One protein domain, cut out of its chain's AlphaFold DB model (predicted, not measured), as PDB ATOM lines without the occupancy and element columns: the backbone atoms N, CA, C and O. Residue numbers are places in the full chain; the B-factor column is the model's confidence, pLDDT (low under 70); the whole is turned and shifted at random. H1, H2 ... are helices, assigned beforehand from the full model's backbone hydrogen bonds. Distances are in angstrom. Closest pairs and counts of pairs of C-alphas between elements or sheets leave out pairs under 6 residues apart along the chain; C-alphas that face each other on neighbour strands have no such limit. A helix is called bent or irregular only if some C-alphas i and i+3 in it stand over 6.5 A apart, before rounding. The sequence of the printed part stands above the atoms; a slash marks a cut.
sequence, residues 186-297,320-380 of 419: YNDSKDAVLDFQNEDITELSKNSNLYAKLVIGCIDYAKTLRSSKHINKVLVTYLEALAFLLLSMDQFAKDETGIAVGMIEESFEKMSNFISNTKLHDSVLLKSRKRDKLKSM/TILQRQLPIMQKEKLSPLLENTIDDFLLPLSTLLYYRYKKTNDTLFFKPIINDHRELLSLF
ATOM      1  N   TYR A 186     274.743 244.213 249.672       72.56
ATOM      2  CA  TYR A 186     273.975 243.711 248.531       72.56
ATOM      3  C   TYR A 186     273.176 244.803 247.791       72.56
ATOM      4  O   TYR A 186     272.669 244.516 246.716       72.56
ATOM      5  N   ASN A 187     273.031 246.036 248.301       66.12
ATOM      6  CA  ASN A 187     272.210 247.096 247.672       66.12
ATOM      7  C   ASN A 187     270.855 246.569 247.141       66.12
ATOM      8  O   ASN A 187     270.481 246.796 245.994       66.12
ATOM      9  N   ASP A 188     270.166 245.770 247.963       63.25
ATOM     10  CA  ASP A 188     268.905 245.077 247.646       63.25
ATOM     11  C   ASP A 188     268.936 244.066 246.469       63.25
ATOM     12  O   ASP A 188     267.904 243.498 246.118       63.25
ATOM     13  N   SER A 189     270.112 243.726 245.921       58.44
ATOM     14  CA  SER A 189     270.290 242.695 244.886       58.44
ATOM     15  C   SER A 189     271.413 241.695 245.213       58.44
ATOM     16  O   SER A 189     272.534 242.044 245.573       58.44
ATOM     17  N   LYS A 190     271.141 240.390 245.081       58.81
ATOM     18  CA  LYS A 190     272.126 239.345 245.433       58.81
ATOM     19  C   LYS A 190     273.380 239.341 244.544       58.81
ATOM     20  O   LYS A 190     274.409 238.820 244.972       58.81
ATOM     21  N   ASP A 191     273.309 239.940 243.357       55.19
ATOM     22  CA  ASP A 191     274.396 239.944 242.372       55.19
ATOM     23  C   ASP A 191     275.405 241.097 242.566       55.19
ATOM     24  O   ASP A 191     276.526 241.012 242.061       55.19
ATOM     25  N   ALA A 192     275.080 242.115 243.376       58.84
ATOM     26  CA  ALA A 192     275.921 243.304 243.587       58.84
ATOM     27  C   ALA A 192     277.224 243.056 244.378       58.84
ATOM     28  O   ALA A 192     278.068 243.942 244.480       58.84
ATOM     29  N   VAL A 193     277.455 241.848 244.910       58.69
ATOM     30  CA  VAL A 193     278.702 241.513 245.637       58.69
ATOM     31  C   VAL A 193     279.940 241.647 244.751       58.69
ATOM     32  O   VAL A 193     281.038 241.904 245.247       58.69
ATOM     33  N   LEU A 194     279.777 241.453 243.440       58.19
ATOM     34  CA  LEU A 194     280.861 241.607 242.471       58.19
ATOM     35  C   LEU A 194     281.203 243.080 242.203       58.19
ATOM     36  O   LEU A 194     282.352 243.358 241.859       58.19
ATOM     37  N   ASP A 195     280.253 243.992 242.427       59.12
ATOM     38  CA  ASP A 195     280.404 245.439 242.220       59.12
ATOM     39  C   ASP A 195     280.924 246.174 243.457       59.12
ATOM     40  O   ASP A 195     281.209 247.363 243.389       59.12
ATOM     41  N   PHE A 196     281.079 245.465 244.577       66.38
ATOM     42  CA  PHE A 196     281.620 245.998 245.820       66.38
ATOM     43  C   PHE A 196     282.962 246.709 245.554       66.38
ATOM     44  O   PHE A 196     283.831 246.147 244.893       66.38
ATOM     45  N   GLN A 197     283.198 247.912 246.061       68.75
ATOM     46  CA  GLN A 197     284.419 248.699 245.821       68.75
ATOM     47  C   GLN A 197     285.211 248.922 247.119       68.75
ATOM     48  O   GLN A 197     284.868 248.374 248.169       68.75
ATOM     49  N   ASN A 198     286.351 249.614 247.052       66.81
ATOM     50  CA  ASN A 198     287.162 249.879 248.249       66.81
ATOM     51  C   ASN A 198     286.469 250.900 249.158       66.81
ATOM     52  O   ASN A 198     286.532 250.792 250.379       66.81
ATOM     53  N   GLU A 199     285.750 251.834 248.550       70.88
ATOM     54  CA  GLU A 199     284.905 252.831 249.189       70.88
ATOM     55  C   GLU A 199     283.854 252.145 250.074       70.88
ATOM     56  O   GLU A 199     283.711 252.503 251.243       70.88
ATOM     57  N   ASP A 200     283.233 251.066 249.592       69.88
ATOM     58  CA  ASP A 200     282.252 250.290 250.362       69.88
ATOM     59  C   ASP A 200     282.879 249.614 251.592       69.88
ATOM     60  O   ASP A 200     282.278 249.585 252.667       69.88
ATOM     61  N   ILE A 201     284.121 249.118 251.478       71.94
ATOM     62  CA  ILE A 201     284.867 248.576 252.629       71.94
ATOM     63  C   ILE A 201     285.108 249.672 253.662       71.94
ATOM     64  O   ILE A 201     284.886 249.440 254.851       71.94
ATOM     65  N   THR A 202     285.539 250.857 253.221       74.19
ATOM     66  CA  THR A 202     285.774 251.984 254.133       74.19
ATOM     67  C   THR A 202     284.484 252.482 254.774       74.19
ATOM     68  O   THR A 202     284.494 252.933 255.915       74.19
ATOM     69  N   GLU A 203     283.344 252.382 254.090       76.94
ATOM     70  CA  GLU A 203     282.059 252.730 254.682       76.94
ATOM     71  C   GLU A 203     281.614 251.697 255.725       76.94
ATOM     72  O   GLU A 203     281.131 252.062 256.799       76.94
ATOM     73  N   LEU A 204     281.800 250.407 255.441       75.75
ATOM     74  CA  LEU A 204     281.450 249.335 256.370       75.75
ATOM     75  C   LEU A 204     282.381 249.283 257.590       75.75
ATOM     76  O   LEU A 204     281.927 248.924 258.679       75.75
ATOM     77  N   SER A 205     283.653 249.663 257.441       81.62
ATOM     78  CA  SER A 205     284.624 249.685 258.540       81.62
ATOM     79  C   SER A 205     284.363 250.797 259.561       81.62
ATOM     80  O   SER A 205     284.685 250.615 260.732       81.62
ATOM     81  N   LYS A 206     283.694 251.901 259.182       84.12
ATOM     82  CA  LYS A 206     283.393 253.032 260.094       84.12
ATOM     83  C   LYS A 206     282.770 252.598 261.422       84.12
ATOM     84  O   LYS A 206     283.093 253.158 262.465       84.12
ATOM     85  N   ASN A 207     281.907 251.582 261.386       84.50
ATOM     86  CA  ASN A 207     281.215 251.074 262.572       84.50
ATOM     87  C   ASN A 207     281.696 249.680 263.007       84.50
ATOM     88  O   ASN A 207     281.189 249.149 263.995       84.50
ATOM     89  N   SER A 208     282.661 249.068 262.313       87.44
ATOM     90  CA  SER A 208     283.037 247.673 262.569       87.44
ATOM     91  C   SER A 208     283.644 247.477 263.960       87.44
ATOM     92  O   SER A 208     283.321 246.496 264.623       87.44
ATOM     93  N   ASN A 209     284.423 248.440 264.463       90.12
ATOM     94  CA  ASN A 209     284.954 248.418 265.831       90.12
ATOM     95  C   ASN A 209     283.843 248.497 266.894       90.12
ATOM     96  O   ASN A 209     283.870 247.774 267.890       90.12
ATOM     97  N   LEU A 210     282.830 249.345 266.682       88.94
ATOM     98  CA  LEU A 210     281.674 249.418 267.583       88.94
ATOM     99  C   LEU A 210     280.948 248.070 267.632       88.94
ATOM    100  O   LEU A 210     280.660 247.561 268.713       88.94
ATOM    101  N   TYR A 211     280.700 247.471 266.468       89.12
ATOM    102  CA  TYR A 211     280.034 246.177 266.373       89.12
ATOM    103  C   TYR A 211     280.877 245.048 266.969       89.12
ATOM    104  O   TYR A 211     280.335 244.196 267.668       89.12
ATOM    105  N   ALA A 212     282.199 245.077 266.786       91.88
ATOM    106  CA  ALA A 212     283.109 244.137 267.428       91.88
ATOM    107  C   ALA A 212     283.020 244.222 268.957       91.88
ATOM    108  O   ALA A 212     282.900 243.191 269.610       91.88
ATOM    109  N   LYS A 213     282.989 245.430 269.540       91.94
ATOM    110  CA  LYS A 213     282.818 245.613 270.995       91.94
ATOM    111  C   LYS A 213     281.508 245.018 271.515       91.94
ATOM    112  O   LYS A 213     281.513 244.437 272.597       91.94
ATOM    113  N   LEU A 214     280.412 245.136 270.760       89.69
ATOM    114  CA  LEU A 214     279.130 244.514 271.118       89.69
ATOM    115  C   LEU A 214     279.219 242.984 271.095       89.69
ATOM    116  O   LEU A 214     278.761 242.318 272.020       89.69
ATOM    117  N   VAL A 215     279.850 242.422 270.060       92.38
ATOM    118  CA  VAL A 215     280.066 240.973 269.942       92.38
ATOM    119  C   VAL A 215     280.958 240.461 271.074       92.38
ATOM    120  O   VAL A 215     280.628 239.450 271.683       92.38
ATOM    121  N   ILE A 216     282.038 241.173 271.408       93.00
ATOM    122  CA  ILE A 216     282.936 240.826 272.518       93.00
ATOM    123  C   ILE A 216     282.194 240.882 273.857       93.00
ATOM    124  O   ILE A 216     282.289 239.934 274.627       93.00
ATOM    125  N   GLY A 217     281.372 241.909 274.097       90.00
ATOM    126  CA  GLY A 217     280.521 241.960 275.293       90.00
ATOM    127  C   GLY A 217     279.585 240.748 275.398       90.00
ATOM    128  O   GLY A 217     279.436 240.165 276.471       90.00
ATOM    129  N   CYS A 218     279.031 240.302 274.267       89.62
ATOM    130  CA  CYS A 218     278.218 239.088 274.208       89.62
ATOM    131  C   CYS A 218     279.036 237.810 274.474       89.62
ATOM    132  O   CYS A 218     278.516 236.879 275.088       89.62
ATOM    133  N   ILE A 219     280.302 237.743 274.040       91.38
ATOM    134  CA  ILE A 219     281.224 236.633 274.349       91.38
ATOM    135  C   ILE A 219     281.498 236.578 275.848       91.38
ATOM    136  O   ILE A 219     281.378 235.508 276.447       91.38
ATOM    137  N   ASP A 220     281.867 237.715 276.436       88.88
ATOM    138  CA  ASP A 220     282.211 237.827 277.852       88.88
ATOM    139  C   ASP A 220     281.038 237.364 278.715       88.88
ATOM    140  O   ASP A 220     281.217 236.563 279.631       88.88
ATOM    141  N   TYR A 221     279.822 237.781 278.356       85.06
ATOM    142  CA  TYR A 221     278.615 237.387 279.066       85.06
ATOM    143  C   TYR A 221     278.222 235.923 278.806       85.06
ATOM    144  O   TYR A 221     277.886 235.207 279.737       85.06
ATOM    145  N   ALA A 222     278.335 235.409 277.578       87.56
ATOM    146  CA  ALA A 222     278.036 234.002 277.295       87.56
ATOM    147  C   ALA A 222     279.002 233.028 278.002       87.56
ATOM    148  O   ALA A 222     278.598 231.930 278.380       87.56
ATOM    149  N   LYS A 223     280.270 233.417 278.201       87.38
ATOM    150  CA  LYS A 223     281.295 232.591 278.870       87.38
ATOM    151  C   LYS A 223     281.069 232.425 280.373       87.38
ATOM    152  O   LYS A 223     281.553 231.443 280.935       87.38
ATOM    153  N   THR A 224     280.364 233.348 281.028       83.94
ATOM    154  CA  THR A 224     280.070 233.254 282.469       83.94
ATOM    155  C   THR A 224     278.864 232.365 282.772       83.94
ATOM    156  O   THR A 224     278.644 232.009 283.930       83.94
ATOM    157  N   LEU A 225     278.097 231.974 281.750       81.62
ATOM    158  CA  LEU A 225     276.834 231.262 281.909       81.62
ATOM    159  C   LEU A 225     276.970 229.749 281.761       81.62
ATOM    160  O   LEU A 225     277.870 229.218 281.108       81.62
ATOM    161  N   ARG A 226     276.027 229.035 282.385       78.38
ATOM    162  CA  ARG A 226     275.872 227.587 282.204       78.38
ATOM    163  C   ARG A 226     275.406 227.308 280.770       78.38
ATOM    164  O   ARG A 226     274.608 228.060 280.216       78.38
ATOM    165  N   SER A 227     275.885 226.205 280.190       77.62
ATOM    166  CA  SER A 227     275.482 225.795 278.840       77.62
ATOM    167  C   SER A 227     273.972 225.525 278.788       77.62
ATOM    168  O   SER A 227     273.442 224.784 279.617       77.62
ATOM    169  N   SER A 228     273.289 226.119 277.813       75.69
ATOM    170  CA  SER A 228     271.866 225.960 277.524       75.69
ATOM    171  C   SER A 228     271.656 225.529 276.065       75.69
ATOM    172  O   SER A 228     272.593 225.422 275.274       75.69
ATOM    173  N   LYS A 229     270.394 225.299 275.674       76.62
ATOM    174  CA  LYS A 229     270.018 225.037 274.272       76.62
ATOM    175  C   LYS A 229     270.502 226.150 273.330       76.62
ATOM    176  O   LYS A 229     270.875 225.855 272.197       76.62
ATOM    177  N   HIS A 230     270.474 227.401 273.791       78.00
ATOM    178  CA  HIS A 230     270.797 228.583 272.987       78.00
ATOM    179  C   HIS A 230     272.199 229.129 273.273       78.00
ATOM    180  O   HIS A 230     272.808 229.702 272.376       78.00
ATOM    181  N   ILE A 231     272.725 228.924 274.485       83.31
ATOM    182  CA  ILE A 231     274.062 229.360 274.907       83.31
ATOM    183  C   ILE A 231     274.959 228.136 275.019       83.31
ATOM    184  O   ILE A 231     274.938 227.432 276.020       83.31
ATOM    185  N   ASN A 232     275.760 227.872 273.995       84.50
ATOM    186  CA  ASN A 232     276.642 226.712 273.967       84.50
ATOM    187  C   ASN A 232     278.038 227.088 273.459       84.50
ATOM    188  O   ASN A 232     278.315 228.232 273.083       84.50
ATOM    189  N   LYS A 233     278.950 226.113 273.440       85.94
ATOM    190  CA  LYS A 233     280.346 226.364 273.059       85.94
ATOM    191  C   LYS A 233     280.471 226.784 271.589       85.94
ATOM    192  O   LYS A 233     281.379 227.533 271.220       85.94
ATOM    193  N   VAL A 234     279.536 226.329 270.758       87.19
ATOM    194  CA  VAL A 234     279.463 226.668 269.335       87.19
ATOM    195  C   VAL A 234     279.030 228.121 269.131       87.19
ATOM    196  O   VAL A 234     279.650 228.802 268.317       87.19
ATOM    197  N   LEU A 235     278.081 228.641 269.921       89.62
ATOM    198  CA  LEU A 235     277.732 230.069 269.930       89.62
ATOM    199  C   LEU A 235     278.953 230.933 270.262       89.62
ATOM    200  O   LEU A 235     279.232 231.896 269.555       89.62
ATOM    201  N   VAL A 236     279.699 230.580 271.311       90.69
ATOM    202  CA  VAL A 236     280.900 231.333 271.707       90.69
ATOM    203  C   VAL A 236     281.930 231.340 270.576       90.69
ATOM    204  O   VAL A 236     282.463 232.390 270.236       90.69
ATOM    205  N   THR A 237     282.158 230.191 269.936       90.38
ATOM    206  CA  THR A 237     283.090 230.080 268.801       90.38
ATOM    207  C   THR A 237     282.625 230.905 267.594       90.38
ATOM    208  O   THR A 237     283.441 231.529 266.918       90.38
ATOM    209  N   TYR A 238     281.316 230.939 267.334       91.62
ATOM    210  CA  TYR A 238     280.711 231.776 266.300       91.62
ATOM    211  C   TYR A 238     280.930 233.271 266.574       91.62
ATOM    212  O   TYR A 238     281.361 234.004 265.685       91.62
ATOM    213  N   LEU A 239     280.682 233.717 267.808       92.94
ATOM    214  CA  LEU A 239     280.888 235.109 268.204       92.94
ATOM    215  C   LEU A 239     282.376 235.495 268.145       92.94
ATOM    216  O   LEU A 239     282.695 236.578 267.666       92.94
ATOM    217  N   GLU A 240     283.290 234.607 268.554       92.88
ATOM    218  CA  GLU A 240     284.739 234.819 268.407       92.88
ATOM    219  C   GLU A 240     285.131 235.009 266.936       92.88
ATOM    220  O   GLU A 240     285.822 235.972 266.602       92.88
ATOM    221  N   ALA A 241     284.643 234.143 266.040       92.69
ATOM    222  CA  ALA A 241     284.891 234.281 264.606       92.69
ATOM    223  C   ALA A 241     284.384 235.625 264.065       92.69
ATOM    224  O   ALA A 241     285.074 236.291 263.286       92.69
ATOM    225  N   LEU A 242     283.192 236.043 264.498       93.56
ATOM    226  CA  LEU A 242     282.596 237.311 264.103       93.56
ATOM    227  C   LEU A 242     283.382 238.520 264.635       93.56
ATOM    228  O   LEU A 242     283.567 239.492 263.902       93.56
ATOM    229  N   ALA A 243     283.873 238.463 265.874       94.50
ATOM    230  CA  ALA A 243     284.699 239.518 266.456       94.50
ATOM    231  C   ALA A 243     285.981 239.727 265.638       94.50
ATOM    232  O   ALA A 243     286.269 240.855 265.235       94.50
ATOM    233  N   PHE A 244     286.696 238.645 265.309       94.88
ATOM    234  CA  PHE A 244     287.878 238.711 264.445       94.88
ATOM    235  C   PHE A 244     287.561 239.302 263.065       94.88
ATOM    236  O   PHE A 244     288.292 240.167 262.584       94.88
ATOM    237  N   LEU A 245     286.448 238.896 262.444       93.50
ATOM    238  CA  LEU A 245     286.033 239.423 261.144       93.50
ATOM    239  C   LEU A 245     285.781 240.938 261.196       93.50
ATOM    240  O   LEU A 245     286.297 241.675 260.359       93.50
ATOM    241  N   LEU A 246     285.024 241.419 262.183       92.94
ATOM    242  CA  LEU A 246     284.700 242.842 262.316       92.94
ATOM    243  C   LEU A 246     285.937 243.689 262.654       92.94
ATOM    244  O   LEU A 246     286.119 244.768 262.082       92.94
ATOM    245  N   LEU A 247     286.818 243.196 263.528       93.88
ATOM    246  CA  LEU A 247     288.083 243.868 263.841       93.88
ATOM    247  C   LEU A 247     289.021 243.907 262.634       93.88
ATOM    248  O   LEU A 247     289.684 244.920 262.424       93.88
ATOM    249  N   SER A 248     289.025 242.873 261.786       94.06
ATOM    250  CA  SER A 248     289.839 242.878 260.566       94.06
ATOM    251  C   SER A 248     289.499 244.047 259.634       94.06
ATOM    252  O   SER A 248     290.383 244.598 258.985       94.06
ATOM    253  N   MET A 249     288.230 244.467 259.595       91.12
ATOM    254  CA  MET A 249     287.780 245.624 258.814       91.12
ATOM    255  C   MET A 249     288.283 246.945 259.387       91.12
ATOM    256  O   MET A 249     288.651 247.835 258.625       91.12
ATOM    257  N   ASP A 250     288.338 247.060 260.715       91.62
ATOM    258  CA  ASP A 250     288.886 248.240 261.394       91.62
ATOM    259  C   ASP A 250     290.406 248.335 261.189       91.62
ATOM    260  O   ASP A 250     290.916 249.399 260.854       91.62
ATOM    261  N   GLN A 251     291.128 247.215 261.309       91.31
ATOM    262  CA  GLN A 251     292.579 247.178 261.091       91.31
ATOM    263  C   GLN A 251     292.953 247.460 259.636       91.31
ATOM    264  O   GLN A 251     293.891 248.208 259.374       91.31
ATOM    265  N   PHE A 252     292.191 246.927 258.676       89.69
ATOM    266  CA  PHE A 252     292.414 247.229 257.264       89.69
ATOM    267  C   PHE A 252     292.208 248.716 256.955       89.69
ATOM    268  O   PHE A 252     292.986 249.294 256.205       89.69
ATOM    269  N   ALA A 253     291.210 249.357 257.574       87.50
ATOM    270  CA  ALA A 253     290.969 250.793 257.422       87.50
ATOM    271  C   ALA A 253     292.065 251.677 258.047       87.50
ATOM    272  O   ALA A 253     292.145 252.860 257.729       87.50
ATOM    273  N   LYS A 254     292.898 251.114 258.929       88.75
ATOM    274  CA  LYS A 254     294.076 251.758 259.532       88.75
ATOM    275  C   LYS A 254     295.377 251.417 258.797       88.75
ATOM    276  O   LYS A 254     296.453 251.599 259.354       88.75
ATOM    277  N   ASP A 255     295.280 250.860 257.590       86.25
ATOM    278  CA  ASP A 255     296.408 250.372 256.792       86.25
ATOM    279  C   ASP A 255     297.231 249.256 257.471       86.25
ATOM    280  O   ASP A 255     298.342 248.932 257.044       86.25
ATOM    281  N   GLU A 256     296.701 248.595 258.507       89.81
ATOM    282  CA  GLU A 256     297.318 247.434 259.164       89.81
ATOM    283  C   GLU A 256     296.943 246.126 258.457       89.81
ATOM    284  O   GLU A 256     296.365 245.195 259.023       89.81
ATOM    285  N   THR A 257     297.285 246.047 257.169       88.00
ATOM    286  CA  THR A 257     296.883 244.959 256.268       88.00
ATOM    287  C   THR A 257     297.373 243.578 256.702       88.00
ATOM    288  O   THR A 257     296.621 242.613 256.597       88.00
ATOM    289  N   GLY A 258     298.599 243.461 257.224       87.81
ATOM    290  CA  GLY A 258     299.147 242.188 257.713       87.81
ATOM    291  C   GLY A 258     298.373 241.629 258.913       87.81
ATOM    292  O   GLY A 258     298.078 240.432 258.964       87.81
ATOM    293  N   ILE A 259     297.966 242.510 259.833       91.38
ATOM    294  CA  ILE A 259     297.125 242.178 260.992       91.38
ATOM    295  C   ILE A 259     295.716 241.805 260.529       91.38
ATOM    296  O   ILE A 259     295.165 240.796 260.960       91.38
ATOM    297  N   ALA A 260     295.145 242.591 259.613       91.00
ATOM    298  CA  ALA A 260     293.814 242.347 259.073       91.00
ATOM    299  C   ALA A 260     293.709 240.980 258.378       91.00
ATOM    300  O   ALA A 260     292.724 240.268 258.572       91.00
ATOM    301  N   VAL A 261     294.732 240.577 257.612       89.25
ATOM    302  CA  VAL A 261     294.802 239.230 257.019       89.25
ATOM    303  C   VAL A 261     294.848 238.160 258.112       89.25
ATOM    304  O   VAL A 261     294.052 237.225 258.050       89.25
ATOM    305  N   GLY A 262     295.703 238.320 259.127       89.25
ATOM    306  CA  GLY A 262     295.803 237.387 260.254       89.25
ATOM    307  C   GLY A 262     294.480 237.194 261.003       89.25
ATOM    308  O   GLY A 262     294.051 236.069 261.243       89.25
ATOM    309  N   MET A 263     293.764 238.289 261.284       93.62
ATOM    310  CA  MET A 263     292.440 238.242 261.917       93.62
ATOM    311  C   MET A 263     291.402 237.503 261.060       93.62
ATOM    312  O   MET A 263     290.583 236.758 261.595       93.62
ATOM    313  N   ILE A 264     291.421 237.666 259.733       91.44
ATOM    314  CA  ILE A 264     290.520 236.905 258.856       91.44
ATOM    315  C   ILE A 264     290.880 235.416 258.834       91.44
ATOM    316  O   ILE A 264     289.978 234.578 258.842       91.44
ATOM    317  N   GLU A 265     292.169 235.069 258.808       88.69
ATOM    318  CA  GLU A 265     292.604 233.666 258.842       88.69
ATOM    319  C   GLU A 265     292.162 232.978 260.143       88.69
ATOM    320  O   GLU A 265     291.585 231.890 260.090       88.69
ATOM    321  N   GLU A 266     292.293 233.657 261.285       89.94
ATOM    322  CA  GLU A 266     291.787 233.179 262.578       89.94
ATOM    323  C   GLU A 266     290.251 233.053 262.586       89.94
ATOM    324  O   GLU A 266     289.694 232.064 263.069       89.94
ATOM    325  N   SER A 267     289.536 234.014 261.988       91.19
ATOM    326  CA  SER A 267     288.077 233.943 261.824       91.19
ATOM    327  C   SER A 267     287.653 232.690 261.042       91.19
ATOM    328  O   SER A 267     286.720 231.988 261.448       91.19
ATOM    329  N   PHE A 268     288.365 232.346 259.960       86.44
ATOM    330  CA  PHE A 268     288.125 231.113 259.201       86.44
ATOM    331  C   PHE A 268     288.417 229.849 260.004       86.44
ATOM    332  O   PHE A 268     287.631 228.900 259.941       86.44
ATOM    333  N   GLU A 269     289.512 229.828 260.765       86.31
ATOM    334  CA  GLU A 269     289.843 228.699 261.635       86.31
ATOM    335  C   GLU A 269     288.712 228.446 262.640       86.31
ATOM    336  O   GLU A 269     288.208 227.324 262.743       86.31
ATOM    337  N   LYS A 270     288.206 229.500 263.287       86.06
ATOM    338  CA  LYS A 270     287.063 229.405 264.205       86.06
ATOM    339  C   LYS A 270     285.786 228.944 263.500       86.06
ATOM    340  O   LYS A 270     285.094 228.072 264.023       86.06
ATOM    341  N   MET A 271     285.498 229.457 262.301       84.69
ATOM    342  CA  MET A 271     284.350 229.045 261.481       84.69
ATOM    343  C   MET A 271     284.383 227.565 261.078       84.69
ATOM    344  O   MET A 271     283.340 226.905 261.056       84.69
ATOM    345  N   SER A 272     285.569 227.011 260.818       80.81
ATOM    346  CA  SER A 272     285.741 225.597 260.449       80.81
ATOM    347  C   SER A 272     285.291 224.619 261.546       80.81
ATOM    348  O   SER A 272     284.856 223.499 261.260       80.81
ATOM    349  N   ASN A 273     285.278 225.066 262.809       77.56
ATOM    350  CA  ASN A 273     284.817 224.252 263.931       77.56
ATOM    351  C   ASN A 273     283.320 223.921 263.839       77.56
ATOM    352  O   ASN A 273     282.902 222.843 264.261       77.56
ATOM    353  N   PHE A 274     282.501 224.784 263.230       74.38
ATOM    354  CA  PHE A 274     281.047 224.599 263.169       74.38
ATOM    355  C   PHE A 274     280.486 224.471 261.748       74.38
ATOM    356  O   PHE A 274     279.524 223.732 261.556       74.38
ATOM    357  N   ILE A 275     281.136 225.032 260.729       69.12
ATOM    358  CA  ILE A 275     280.735 224.875 259.322       69.12
ATOM    359  C   ILE A 275     281.365 223.602 258.734       69.12
ATOM    360  O   ILE A 275     282.486 223.228 259.067       69.12
ATOM    361  N   SER A 276     280.649 222.893 257.857       61.47
ATOM    362  CA  SER A 276     281.241 221.801 257.074       61.47
ATOM    363  C   SER A 276     282.225 222.365 256.048       61.47
ATOM    364  O   SER A 276     281.851 223.238 255.265       61.47
ATOM    365  N   ASN A 277     283.449 221.828 255.988       54.03
ATOM    366  CA  ASN A 277     284.505 222.286 255.068       54.03
ATOM    367  C   ASN A 277     284.028 222.414 253.607       54.03
ATOM    368  O   ASN A 277     284.471 223.305 252.893       54.03
ATOM    369  N   THR A 278     283.072 221.590 253.168       50.78
ATOM    370  CA  THR A 278     282.461 221.680 251.832       50.78
ATOM    371  C   THR A 278     281.848 223.048 251.524       50.78
ATOM    372  O   THR A 278     282.027 223.520 250.410       50.78
ATOM    373  N   LYS A 279     281.198 223.715 252.490       54.53
ATOM    374  CA  LYS A 279     280.621 225.060 252.312       54.53
ATOM    375  C   LYS A 279     281.689 226.155 252.293       54.53
ATOM    376  O   LYS A 279     281.603 227.061 251.471       54.53
ATOM    377  N   LEU A 280     282.727 226.039 253.127       53.00
ATOM    378  CA  LEU A 280     283.868 226.969 253.150       53.00
ATOM    379  C   LEU A 280     284.611 227.020 251.800       53.00
ATOM    380  O   LEU A 280     285.076 228.078 251.387       53.00
ATOM    381  N   HIS A 281     284.673 225.890 251.088       47.09
ATOM    382  CA  HIS A 281     285.307 225.773 249.768       47.09
ATOM    383  C   HIS A 281     284.416 226.199 248.587       47.09
ATOM    384  O   HIS A 281     284.927 226.371 247.480       47.09
ATOM    385  N   ASP A 282     283.104 226.360 248.793       45.81
ATOM    386  CA  ASP A 282     282.113 226.559 247.720       45.81
ATOM    387  C   ASP A 282     281.631 228.008 247.553       45.81
ATOM    388  O   ASP A 282     280.700 228.259 246.773       45.81
ATOM    389  N   SER A 283     282.266 228.969 248.237       47.84
ATOM    390  CA  SER A 283     281.916 230.382 248.090       47.84
ATOM    391  C   SER A 283     282.029 230.802 246.618       47.84
ATOM    392  O   SER A 283     282.933 230.402 245.879       47.84
ATOM    393  N   VAL A 284     281.044 231.571 246.157       43.31
ATOM    394  CA  VAL A 284     280.789 231.891 244.740       43.31
ATOM    395  C   VAL A 284     282.033 232.442 244.012       43.31
ATOM    396  O   VAL A 284     282.216 232.199 242.818       43.31
ATOM    397  N   LEU A 285     282.959 233.068 244.746       41.47
ATOM    398  CA  LEU A 285     284.236 233.594 244.248       41.47
ATOM    399  C   LEU A 285     285.282 232.515 243.889       41.47
ATOM    400  O   LEU A 285     286.176 232.771 243.089       41.47
ATOM    401  N   LEU A 286     285.185 231.291 244.419       43.50
ATOM    402  CA  LEU A 286     286.033 230.158 244.011       43.50
ATOM    403  C   LEU A 286     285.474 229.427 242.778       43.50
ATOM    404  O   LEU A 286     286.227 228.768 242.052       43.50
ATOM    405  N   LYS A 287     284.171 229.570 242.491       42.78
ATOM    406  CA  LYS A 287     283.530 229.002 241.292       42.78
ATOM    407  C   LYS A 287     283.905 229.763 240.014       42.78
ATOM    408  O   LYS A 287     284.057 229.122 238.972       42.78
ATOM    409  N   SER A 288     284.160 231.076 240.082       40.12
ATOM    410  CA  SER A 288     284.667 231.854 238.934       40.12
ATOM    411  C   SER A 288     286.023 231.327 238.441       40.12
ATOM    412  O   SER A 288     286.194 231.099 237.245       40.12
ATOM    413  N   ARG A 289     286.924 230.931 239.355       44.97
ATOM    414  CA  ARG A 289     288.197 230.267 239.010       44.97
ATOM    415  C   ARG A 289     288.023 228.934 238.277       44.97
ATOM    416  O   ARG A 289     288.896 228.567 237.493       44.97
ATOM    417  N   LYS A 290     286.932 228.186 238.499       41.88
ATOM    418  CA  LYS A 290     286.650 226.953 237.735       41.88
ATOM    419  C   LYS A 290     286.183 227.267 236.307       41.88
ATOM    420  O   LYS A 290     286.592 226.561 235.387       41.88
ATOM    421  N   ARG A 291     285.412 228.344 236.100       41.09
ATOM    422  CA  ARG A 291     285.052 228.838 234.754       41.09
ATOM    423  C   ARG A 291     286.268 229.360 233.987       41.09
ATOM    424  O   ARG A 291     286.414 229.030 232.814       41.09
ATOM    425  N   ASP A 292     287.172 230.072 234.654       45.56
ATOM    426  CA  ASP A 292     288.397 230.585 234.023       45.56
ATOM    427  C   ASP A 292     289.420 229.472 233.743       45.56
ATOM    428  O   ASP A 292     290.110 229.494 232.722       45.56
ATOM    429  N   LYS A 293     289.461 228.421 234.575       48.56
ATOM    430  CA  LYS A 293     290.224 227.192 234.285       48.56
ATOM    431  C   LYS A 293     289.669 226.424 233.083       48.56
ATOM    432  O   LYS A 293     290.449 225.933 232.276       48.56
ATOM    433  N   LEU A 294     288.348 226.363 232.916       47.28
ATOM    434  CA  LEU A 294     287.724 225.776 231.724       47.28
ATOM    435  C   LEU A 294     287.993 226.617 230.467       47.28
ATOM    436  O   LEU A 294     288.389 226.058 229.448       47.28
ATOM    437  N   LYS A 295     287.892 227.952 230.537       45.75
ATOM    438  CA  LYS A 295     288.252 228.840 229.413       45.75
ATOM    439  C   LYS A 295     289.731 228.732 229.021       45.75
ATOM    440  O   LYS A 295     290.037 228.632 227.836       45.75
ATOM    441  N   SER A 296     290.641 228.675 229.993       45.94
ATOM    442  CA  SER A 296     292.085 228.520 229.736       45.94
ATOM    443  C   SER A 296     292.486 227.106 229.293       45.94
ATOM    444  O   SER A 296     293.462 226.958 228.562       45.94
ATOM    445  N   MET A 297     291.719 226.068 229.648       47.72
ATOM    446  CA  MET A 297     291.883 224.721 229.082       47.72
ATOM    447  C   MET A 297     291.382 224.623 227.636       47.72
ATOM    448  O   MET A 297     291.982 223.902 226.843       47.72
ATOM    449  N   THR A 320     295.557 224.683 252.672       42.34
ATOM    450  CA  THR A 320     296.138 223.909 253.777       42.34
ATOM    451  C   THR A 320     295.432 224.184 255.108       42.34
ATOM    452  O   THR A 320     295.219 223.258 255.885       42.34
ATOM    453  N   ILE A 321     295.004 225.430 255.345       44.56
ATOM    454  CA  ILE A 321     294.180 225.819 256.502       44.56
ATOM    455  C   ILE A 321     292.775 225.205 256.375       44.56
ATOM    456  O   ILE A 321     292.264 224.627 257.329       44.56
ATOM    457  N   LEU A 322     292.194 225.201 255.170       39.94
ATOM    458  CA  LEU A 322     290.865 224.635 254.904       39.94
ATOM    459  C   LEU A 322     290.843 223.103 254.667       39.94
ATOM    460  O   LEU A 322     289.770 222.530 254.460       39.94
ATOM    461  N   GLN A 323     291.999 222.424 254.650       39.38
ATOM    462  CA  GLN A 323     292.113 220.958 254.496       39.38
ATOM    463  C   GLN A 323     292.420 220.218 255.802       39.38
ATOM    464  O   GLN A 323     292.485 218.988 255.783       39.38
ATOM    465  N   ARG A 324     292.571 220.909 256.943       41.50
ATOM    466  CA  ARG A 324     292.696 220.236 258.244       41.50
ATOM    467  C   ARG A 324     291.374 219.539 258.585       41.50
ATOM    468  O   ARG A 324     290.420 220.144 259.063       41.50
ATOM    469  N   GLN A 325     291.311 218.249 258.268       37.31
ATOM    470  CA  GLN A 325     290.231 217.349 258.652       37.31
ATOM    471  C   GLN A 325     290.298 217.128 260.166       37.31
ATOM    472  O   GLN A 325     291.036 216.272 260.645       37.31
ATOM    473  N   LEU A 326     289.554 217.923 260.933       41.47
ATOM    474  CA  LEU A 326     289.284 217.616 262.335       41.47
ATOM    475  C   LEU A 326     288.152 216.574 262.410       41.47
ATOM    476  O   LEU A 326     287.180 216.676 261.652       41.47
ATOM    477  N   PRO A 327     288.265 215.558 263.284       35.34
ATOM    478  CA  PRO A 327     287.258 214.517 263.416       35.34
ATOM    479  C   PRO A 327     285.919 215.128 263.838       35.34
ATOM    480  O   PRO A 327     285.849 215.976 264.729       35.34
ATOM    481  N   ILE A 328     284.850 214.686 263.172       40.25
ATOM    482  CA  ILE A 328     283.467 215.110 263.405       40.25
ATOM    483  C   ILE A 328     283.037 214.577 264.781       40.25
ATOM    484  O   ILE A 328     282.448 213.505 264.892       40.25
ATOM    485  N   MET A 329     283.357 215.309 265.849       36.69
ATOM    486  CA  MET A 329     282.661 215.145 267.123       36.69
ATOM    487  C   MET A 329     281.238 215.674 266.942       36.69
ATOM    488  O   MET A 329     281.049 216.669 266.244       36.69
ATOM    489  N   GLN A 330     280.247 214.981 267.508       43.00
ATOM    490  CA  GLN A 330     278.824 215.332 267.431       43.00
ATOM    491  C   GLN A 330     278.636 216.835 267.698       43.00
ATOM    492  O   GLN A 330     278.735 217.285 268.837       43.00
ATOM    493  N   LYS A 331     278.456 217.617 266.625       56.75
ATOM    494  CA  LYS A 331     278.448 219.078 266.699       56.75
ATOM    495  C   LYS A 331     277.156 219.511 267.383       56.75
ATOM    496  O   LYS A 331     276.069 219.285 266.846       56.75
ATOM    497  N   GLU A 332     277.278 220.139 268.550       63.59
ATOM    498  CA  GLU A 332     276.235 221.034 269.052       63.59
ATOM    499  C   GLU A 332     275.842 221.975 267.902       63.59
ATOM    500  O   GLU A 332     276.706 222.508 267.200       63.59
ATOM    501  N   LYS A 333     274.544 222.097 267.624       70.00
ATOM    502  CA  LYS A 333     274.076 222.893 266.487       70.00
ATOM    503  C   LYS A 333     273.938 224.351 266.893       70.00
ATOM    504  O   LYS A 333     273.521 224.660 268.010       70.00
ATOM    505  N   LEU A 334     274.288 225.235 265.969       78.56
ATOM    506  CA  LEU A 334     274.019 226.656 266.105       78.56
ATOM    507  C   LEU A 334     272.508 226.887 265.912       78.56
ATOM    508  O   LEU A 334     271.809 226.057 265.328       78.56
ATOM    509  N   SER A 335     271.970 227.991 266.432       77.75
ATOM    510  CA  SER A 335     270.561 228.302 266.186       77.75
ATOM    511  C   SER A 335     270.331 228.554 264.684       77.75
ATOM    512  O   SER A 335     271.188 229.158 264.032       77.75
ATOM    513  N   PRO A 336     269.170 228.165 264.117       79.31
ATOM    514  CA  PRO A 336     268.889 228.366 262.691       79.31
ATOM    515  C   PRO A 336     269.011 229.827 262.239       79.31
ATOM    516  O   PRO A 336     269.373 230.105 261.101       79.31
ATOM    517  N   LEU A 337     268.724 230.779 263.138       81.62
ATOM    518  CA  LEU A 337     268.898 232.207 262.876       81.62
ATOM    519  C   LEU A 337     270.355 232.548 262.540       81.62
ATOM    520  O   LEU A 337     270.614 233.240 261.559       81.62
ATOM    521  N   LEU A 338     271.303 232.049 263.332       85.88
ATOM    522  CA  LEU A 338     272.719 232.327 263.119       85.88
ATOM    523  C   LEU A 338     273.293 231.500 261.963       85.88
ATOM    524  O   LEU A 338     274.131 232.005 261.220       85.88
ATOM    525  N   GLU A 339     272.801 230.279 261.734       83.75
ATOM    526  CA  GLU A 339     273.150 229.510 260.530       83.75
ATOM    527  C   GLU A 339     272.814 230.293 259.249       83.75
ATOM    528  O   GLU A 339     273.660 230.407 258.360       83.75
ATOM    529  N   ASN A 340     271.645 230.942 259.198       81.56
ATOM    530  CA  ASN A 340     271.274 231.803 258.072       81.56
ATOM    531  C   ASN A 340     272.223 233.004 257.918       81.56
ATOM    532  O   ASN A 340     272.545 233.402 256.800       81.56
ATOM    533  N   THR A 341     272.707 233.593 259.020       84.56
ATOM    534  CA  THR A 341     273.668 234.715 258.943       84.56
ATOM    535  C   THR A 341     275.019 234.305 258.364       84.56
ATOM    536  O   THR A 341     275.643 235.085 257.638       84.56
ATOM    537  N   ILE A 342     275.448 233.071 258.636       84.50
ATOM    538  CA  ILE A 342     276.691 232.514 258.107       84.50
ATOM    539  C   ILE A 342     276.610 232.378 256.591       84.50
ATOM    540  O   ILE A 342     277.459 232.922 255.880       84.50
ATOM    541  N   ASP A 343     275.590 231.662 256.117       77.88
ATOM    542  CA  ASP A 343     275.458 231.296 254.708       77.88
ATOM    543  C   ASP A 343     275.147 232.526 253.834       77.88
ATOM    544  O   ASP A 343     275.737 232.687 252.764       77.88
ATOM    545  N   ASP A 344     274.279 233.430 254.302       76.25
ATOM    546  CA  ASP A 344     273.833 234.583 253.509       76.25
ATOM    547  C   ASP A 344     274.847 235.735 253.465       76.25
ATOM    548  O   ASP A 344     274.846 236.528 252.518       76.25
ATOM    549  N   PHE A 345     275.664 235.897 254.511       81.56
ATOM    550  CA  PHE A 345     276.441 237.123 254.698       81.56
ATOM    551  C   PHE A 345     277.880 236.898 255.154       81.56
ATOM    552  O   PHE A 345     278.795 237.355 254.470       81.56
ATOM    553  N   LEU A 346     278.114 236.195 256.268       85.56
ATOM    554  CA  LEU A 346     279.465 236.124 256.844       85.56
ATOM    555  C   LEU A 346     280.453 235.380 255.949       85.56
ATOM    556  O   LEU A 346     281.598 235.812 255.812       85.56
ATOM    557  N   LEU A 347     280.033 234.282 255.318       83.88
ATOM    558  CA  LEU A 347     280.912 233.509 254.445       83.88
ATOM    559  C   LEU A 347     281.241 234.255 253.131       83.88
ATOM    560  O   LEU A 347     282.426 234.334 252.781       83.88
ATOM    561  N   PRO A 348     280.263 234.857 252.420       81.38
ATOM    562  CA  PRO A 348     280.555 235.763 251.309       81.38
ATOM    563  C   PRO A 348     281.492 236.915 251.697       81.38
ATOM    564  O   PRO A 348     282.491 237.140 251.012       81.38
ATOM    565  N   LEU A 349     281.215 237.595 252.818       84.75
ATOM    566  CA  LEU A 349     281.996 238.745 253.275       84.75
ATOM    567  C   LEU A 349     283.439 238.357 253.619       84.75
ATOM    568  O   LEU A 349     284.376 238.954 253.099       84.75
ATOM    569  N   SER A 350     283.631 237.338 254.459       86.44
ATOM    570  CA  SER A 350     284.969 236.873 254.861       86.44
ATOM    571  C   SER A 350     285.817 236.446 253.663       86.44
ATOM    572  O   SER A 350     286.991 236.803 253.582       86.44
ATOM    573  N   THR A 351     285.223 235.756 252.681       83.06
ATOM    574  CA  THR A 351     285.926 235.382 251.442       83.06
ATOM    575  C   THR A 351     286.357 236.620 250.652       83.06
ATOM    576  O   THR A 351     287.500 236.699 250.190       83.06
ATOM    577  N   LEU A 352     285.443 237.577 250.472       83.75
ATOM    578  CA  LEU A 352     285.693 238.791 249.701       83.75
ATOM    579  C   LEU A 352     286.794 239.644 250.340       83.75
ATOM    580  O   LEU A 352     287.731 240.054 249.651       83.75
ATOM    581  N   LEU A 353     286.703 239.861 251.654       86.31
ATOM    582  CA  LEU A 353     287.690 240.621 252.416       86.31
ATOM    583  C   LEU A 353     289.054 239.932 252.394       86.31
ATOM    584  O   LEU A 353     290.044 240.592 252.101       86.31
ATOM    585  N   TYR A 354     289.118 238.608 252.583       87.12
ATOM    586  CA  TYR A 354     290.385 237.873 252.498       87.12
ATOM    587  C   TYR A 354     291.087 238.088 251.159       87.12
ATOM    588  O   TYR A 354     292.274 238.415 251.111       87.12
ATOM    589  N   TYR A 355     290.345 237.908 250.061       83.75
ATOM    590  CA  TYR A 355     290.891 238.070 248.719       83.75
ATOM    591  C   TYR A 355     291.463 239.477 248.519       83.75
ATOM    592  O   TYR A 355     292.557 239.622 247.971       83.75
ATOM    593  N   ARG A 356     290.751 240.502 248.996       83.44
ATOM    594  CA  ARG A 356     291.197 241.893 248.889       83.44
ATOM    595  C   ARG A 356     292.384 242.189 249.773       83.44
ATOM    596  O   ARG A 356     293.387 242.656 249.256       83.44
ATOM    597  N   TYR A 357     292.306 241.883 251.063       87.88
ATOM    598  CA  TYR A 357     293.364 242.215 252.012       87.88
ATOM    599  C   TYR A 357     294.673 241.562 251.605       87.88
ATOM    600  O   TYR A 357     295.705 242.224 251.590       87.88
ATOM    601  N   LYS A 358     294.614 240.297 251.179       85.50
ATOM    602  CA  LYS A 358     295.780 239.586 250.673       85.50
ATOM    603  C   LYS A 358     296.338 240.230 249.409       85.50
ATOM    604  O   LYS A 358     297.523 240.526 249.366       85.50
ATOM    605  N   LYS A 359     295.496 240.515 248.407       85.31
ATOM    606  CA  LYS A 359     295.943 241.179 247.173       85.31
ATOM    607  C   LYS A 359     296.570 242.546 247.464       85.31
ATOM    608  O   LYS A 359     297.623 242.846 246.917       85.31
ATOM    609  N   THR A 360     295.952 243.357 248.319       82.94
ATOM    610  CA  THR A 360     296.455 244.677 248.727       82.94
ATOM    611  C   THR A 360     297.768 244.557 249.501       82.94
ATOM    612  O   THR A 360     298.705 245.307 249.241       82.94
ATOM    613  N   ASN A 361     297.888 243.588 250.411       86.50
ATOM    614  CA  ASN A 361     299.124 243.361 251.152       86.50
ATOM    615  C   ASN A 361     300.261 242.887 250.236       86.50
ATOM    616  O   ASN A 361     301.371 243.390 250.348       86.50
ATOM    617  N   ASP A 362     299.972 241.992 249.292       84.38
ATOM    618  CA  ASP A 362     300.949 241.441 248.346       84.38
ATOM    619  C   ASP A 362     301.361 242.445 247.246       84.38
ATOM    620  O   ASP A 362     302.288 242.167 246.489       84.38
ATOM    621  N   THR A 363     300.666 243.584 247.108       81.62
ATOM    622  CA  THR A 363     300.926 244.578 246.043       81.62
ATOM    623  C   THR A 363     301.347 245.955 246.542       81.62
ATOM    624  O   THR A 363     302.134 246.607 245.861       81.62
ATOM    625  N   LEU A 364     300.835 246.417 247.689       79.38
ATOM    626  CA  LEU A 364     301.033 247.789 248.169       79.38
ATOM    627  C   LEU A 364     301.853 247.859 249.461       79.38
ATOM    628  O   LEU A 364     302.811 248.621 249.527       79.38
ATOM    629  N   PHE A 365     301.484 247.087 250.488       80.06
ATOM    630  CA  PHE A 365     302.011 247.299 251.844       80.06
ATOM    631  C   PHE A 365     303.118 246.327 252.259       80.06
ATOM    632  O   PHE A 365     303.990 246.707 253.035       80.06
ATOM    633  N   PHE A 366     303.080 245.080 251.783       84.38
ATOM    634  CA  PHE A 366     304.043 244.017 252.104       84.38
ATOM    635  C   PHE A 366     304.274 243.805 253.614       84.38
ATOM    636  O   PHE A 366     305.362 243.406 254.036       84.38
ATOM    637  N   LYS A 367     303.253 244.053 254.447       84.62
ATOM    638  CA  LYS A 367     303.344 243.871 255.903       84.62
ATOM    639  C   LYS A 367     303.366 242.375 256.258       84.62
ATOM    640  O   LYS A 367     302.647 241.591 255.623       84.62
ATOM    641  N   PRO A 368     304.153 241.951 257.266       84.81
ATOM    642  CA  PRO A 368     304.159 240.564 257.717       84.81
ATOM    643  C   PRO A 368     302.778 240.171 258.256       84.81
ATOM    644  O   PRO A 368     302.125 240.942 258.955       84.81
ATOM    645  N   ILE A 369     302.332 238.962 257.917       87.31
ATOM    646  CA  ILE A 369     301.054 238.425 258.392       87.31
ATOM    647  C   ILE A 369     301.260 237.860 259.798       87.31
ATOM    648  O   ILE A 369     302.055 236.932 259.980       87.31
ATOM    649  N   ILE A 370     300.531 238.409 260.769       86.00
ATOM    650  CA  ILE A 370     300.550 237.947 262.159       86.00
ATOM    651  C   ILE A 370     299.652 236.717 262.284       86.00
ATOM    652  O   ILE A 370     298.463 236.791 261.997       86.00
ATOM    653  N   ASN A 371     300.223 235.597 262.733       82.50
ATOM    654  CA  ASN A 371     299.495 234.336 262.938       82.50
ATOM    655  C   ASN A 371     299.461 233.898 264.409       82.50
ATOM    656  O   ASN A 371     298.944 232.825 264.710       82.50
ATOM    657  N   ASP A 372     300.058 234.668 265.327       87.69
ATOM    658  CA  ASP A 372     299.999 234.334 266.748       87.69
ATOM    659  C   ASP A 372     298.640 234.743 267.325       87.69
ATOM    660  O   ASP A 372     298.308 235.925 267.433       87.69
ATOM    661  N   HIS A 373     297.866 233.743 267.743       84.62
ATOM    662  CA  HIS A 373     296.568 233.919 268.379       84.62
ATOM    663  C   HIS A 373     296.616 234.872 269.584       84.62
ATOM    664  O   HIS A 373     295.702 235.671 269.781       84.62
ATOM    665  N   ARG A 374     297.676 234.816 270.404       88.31
ATOM    666  CA  ARG A 374     297.789 235.668 271.603       88.31
ATOM    667  C   ARG A 374     297.997 237.130 271.239       88.31
ATOM    668  O   ARG A 374     297.404 238.008 271.865       88.31
ATOM    669  N   GLU A 375     298.812 237.374 270.223       89.81
ATOM    670  CA  GLU A 375     299.061 238.710 269.698       89.81
ATOM    671  C   GLU A 375     297.780 239.293 269.093       89.81
ATOM    672  O   GLU A 375     297.396 240.411 269.432       89.81
ATOM    673  N   LEU A 376     297.035 238.507 268.310       89.25
ATOM    674  CA  LEU A 376     295.750 238.937 267.753       89.25
ATOM    675  C   LEU A 376     294.702 239.231 268.840       89.25
ATOM    676  O   LEU A 376     293.974 240.218 268.734       89.25
ATOM    677  N   LEU A 377     294.641 238.420 269.902       89.06
ATOM    678  CA  LEU A 377     293.753 238.668 271.043       89.06
ATOM    679  C   LEU A 377     294.133 239.922 271.835       89.06
ATOM    680  O   LEU A 377     293.249 240.579 272.376       89.06
ATOM    681  N   SER A 378     295.415 240.289 271.895       90.12
ATOM    682  CA  SER A 378     295.847 241.512 272.592       90.12
ATOM    683  C   SER A 378     295.275 242.793 271.968       90.12
ATOM    684  O   SER A 378     295.162 243.816 272.639       90.12
ATOM    685  N   LEU A 379     294.854 242.720 270.701       90.50
ATOM    686  CA  LEU A 379     294.237 243.816 269.958       90.50
ATOM    687  C   LEU A 379     292.725 243.929 270.196       90.50
ATOM    688  O   LEU A 379     292.081 244.818 269.633       90.50
ATOM    689  N   PHE A 380     292.138 243.034 270.998       91.62
ATOM    690  CA  PHE A 380     290.709 243.068 271.278       91.62
ATOM    691  C   PHE A 380     290.387 244.273 272.161       91.62
ATOM    692  O   PHE A 380     290.965 244.435 273.239       91.62
TER     693      PHE A 380
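This is residues 186 to 297 and 320 to 380 of the 419 residues of an uncharacterized protein of Tetrapisispora phaffii (strain ATCC 24235 / CBS 4417 / NBRC 1672 / NRRL Y-8282 / UCD 70-5) (UniProt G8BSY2). The longest helix, H8, is bent, and its second arm, H8b, runs beside H5 and H4 in an up-and-down bundle of three, each running against the one before it; H3 packs on H4, which lies between H3 and H5. The short H9 packs on H5, H2 meets the last part of H4 at a slant, and residues 287 to 297 of H7 stick out from the body. The printed part has 173 residues with nine named helices, H1 to H9 in order, and no named strand: all helix. It is compact, with a radius of gyration of the C-alphas of 16.6 A, and spans 53 by 35 by 35 A, only just elongated.

H8, residues 336 to 365, was assigned as one helix by its hydrogen bonds but is bent, with C-alphas 344 and 347 7.2 A apart. Its arms are H8a, residues 336 to 344, from (268.889, 228.366, 262.691), and H8b, residues 347 to 365, 25.3 A, to (302.011, 247.299, 251.844). H8b is irregular, C-alphas 362 and 365 being 6.9 A apart. H4 has residues 233 to 253, 30.9 A; H5, 257 to 272, 22.7 A; H3, 208 to 223, 22.3 A; H7, 284 to 297, 20.5 A. The short ones are H1, residues 190 to 194, only just irregular with C-alphas 190 and 193 6.9 A apart; H2, 198 to 205; H6, 277 to 280; and H9, residues 373 to 378, with C-alpha 378 at (295.847, 241.512, 272.592).

H8b touches H5 at a shallow tilt of 27 degrees, opposite ways; their closest C-alphas, Asn 361 and Thr 257, are 5.8 A apart. H4 and H5, a hairpin, touch at 18 degrees, closest at Ala 241 and Ser 267, 4.2 A. H3 and H4, also a hairpin, touch at 21 degrees, closest at Ala 212 and Ala 243, 5.0 A. H2 touches residues 246 to 253 of H4 alone, closest at Ser 205 and Met 249, 5.2 A. H9 touches residues 259 to 266 of H5 alone, closest at Leu 376 and Met 263, 6.7 A. H7 and H8b only just touch, with 3 pairs of C-alphas within 8 A, closest at Leu 285 and Thr 351, 7.6 A. H8a and H4 are near each other; H6 is close to H5 but not clearly touching; H1 touches no helix. Every O i to N i+4 pair is within hydrogen-bond range in H2, H3, H4, H5, H8a and H9, against 7 of 10 in H7, 14 of 15 in H8b and 0 of 1 in H1, where 0 of 2 O i to N i+3 pairs are; H6 is too short for such a pair.

The C-alphas farthest apart, of Arg 226 and Met 297, are 55.6 A apart. Residues 298 to 319 are not printed, and C-alphas 297 and 320 are 25.1 A apart across this cut. Of the links printed whole, none is long. The mean pLDDT of the printed part is 75.8, with residues 187 to 198, 200, 275 to 297 and 320 to 332 under 70.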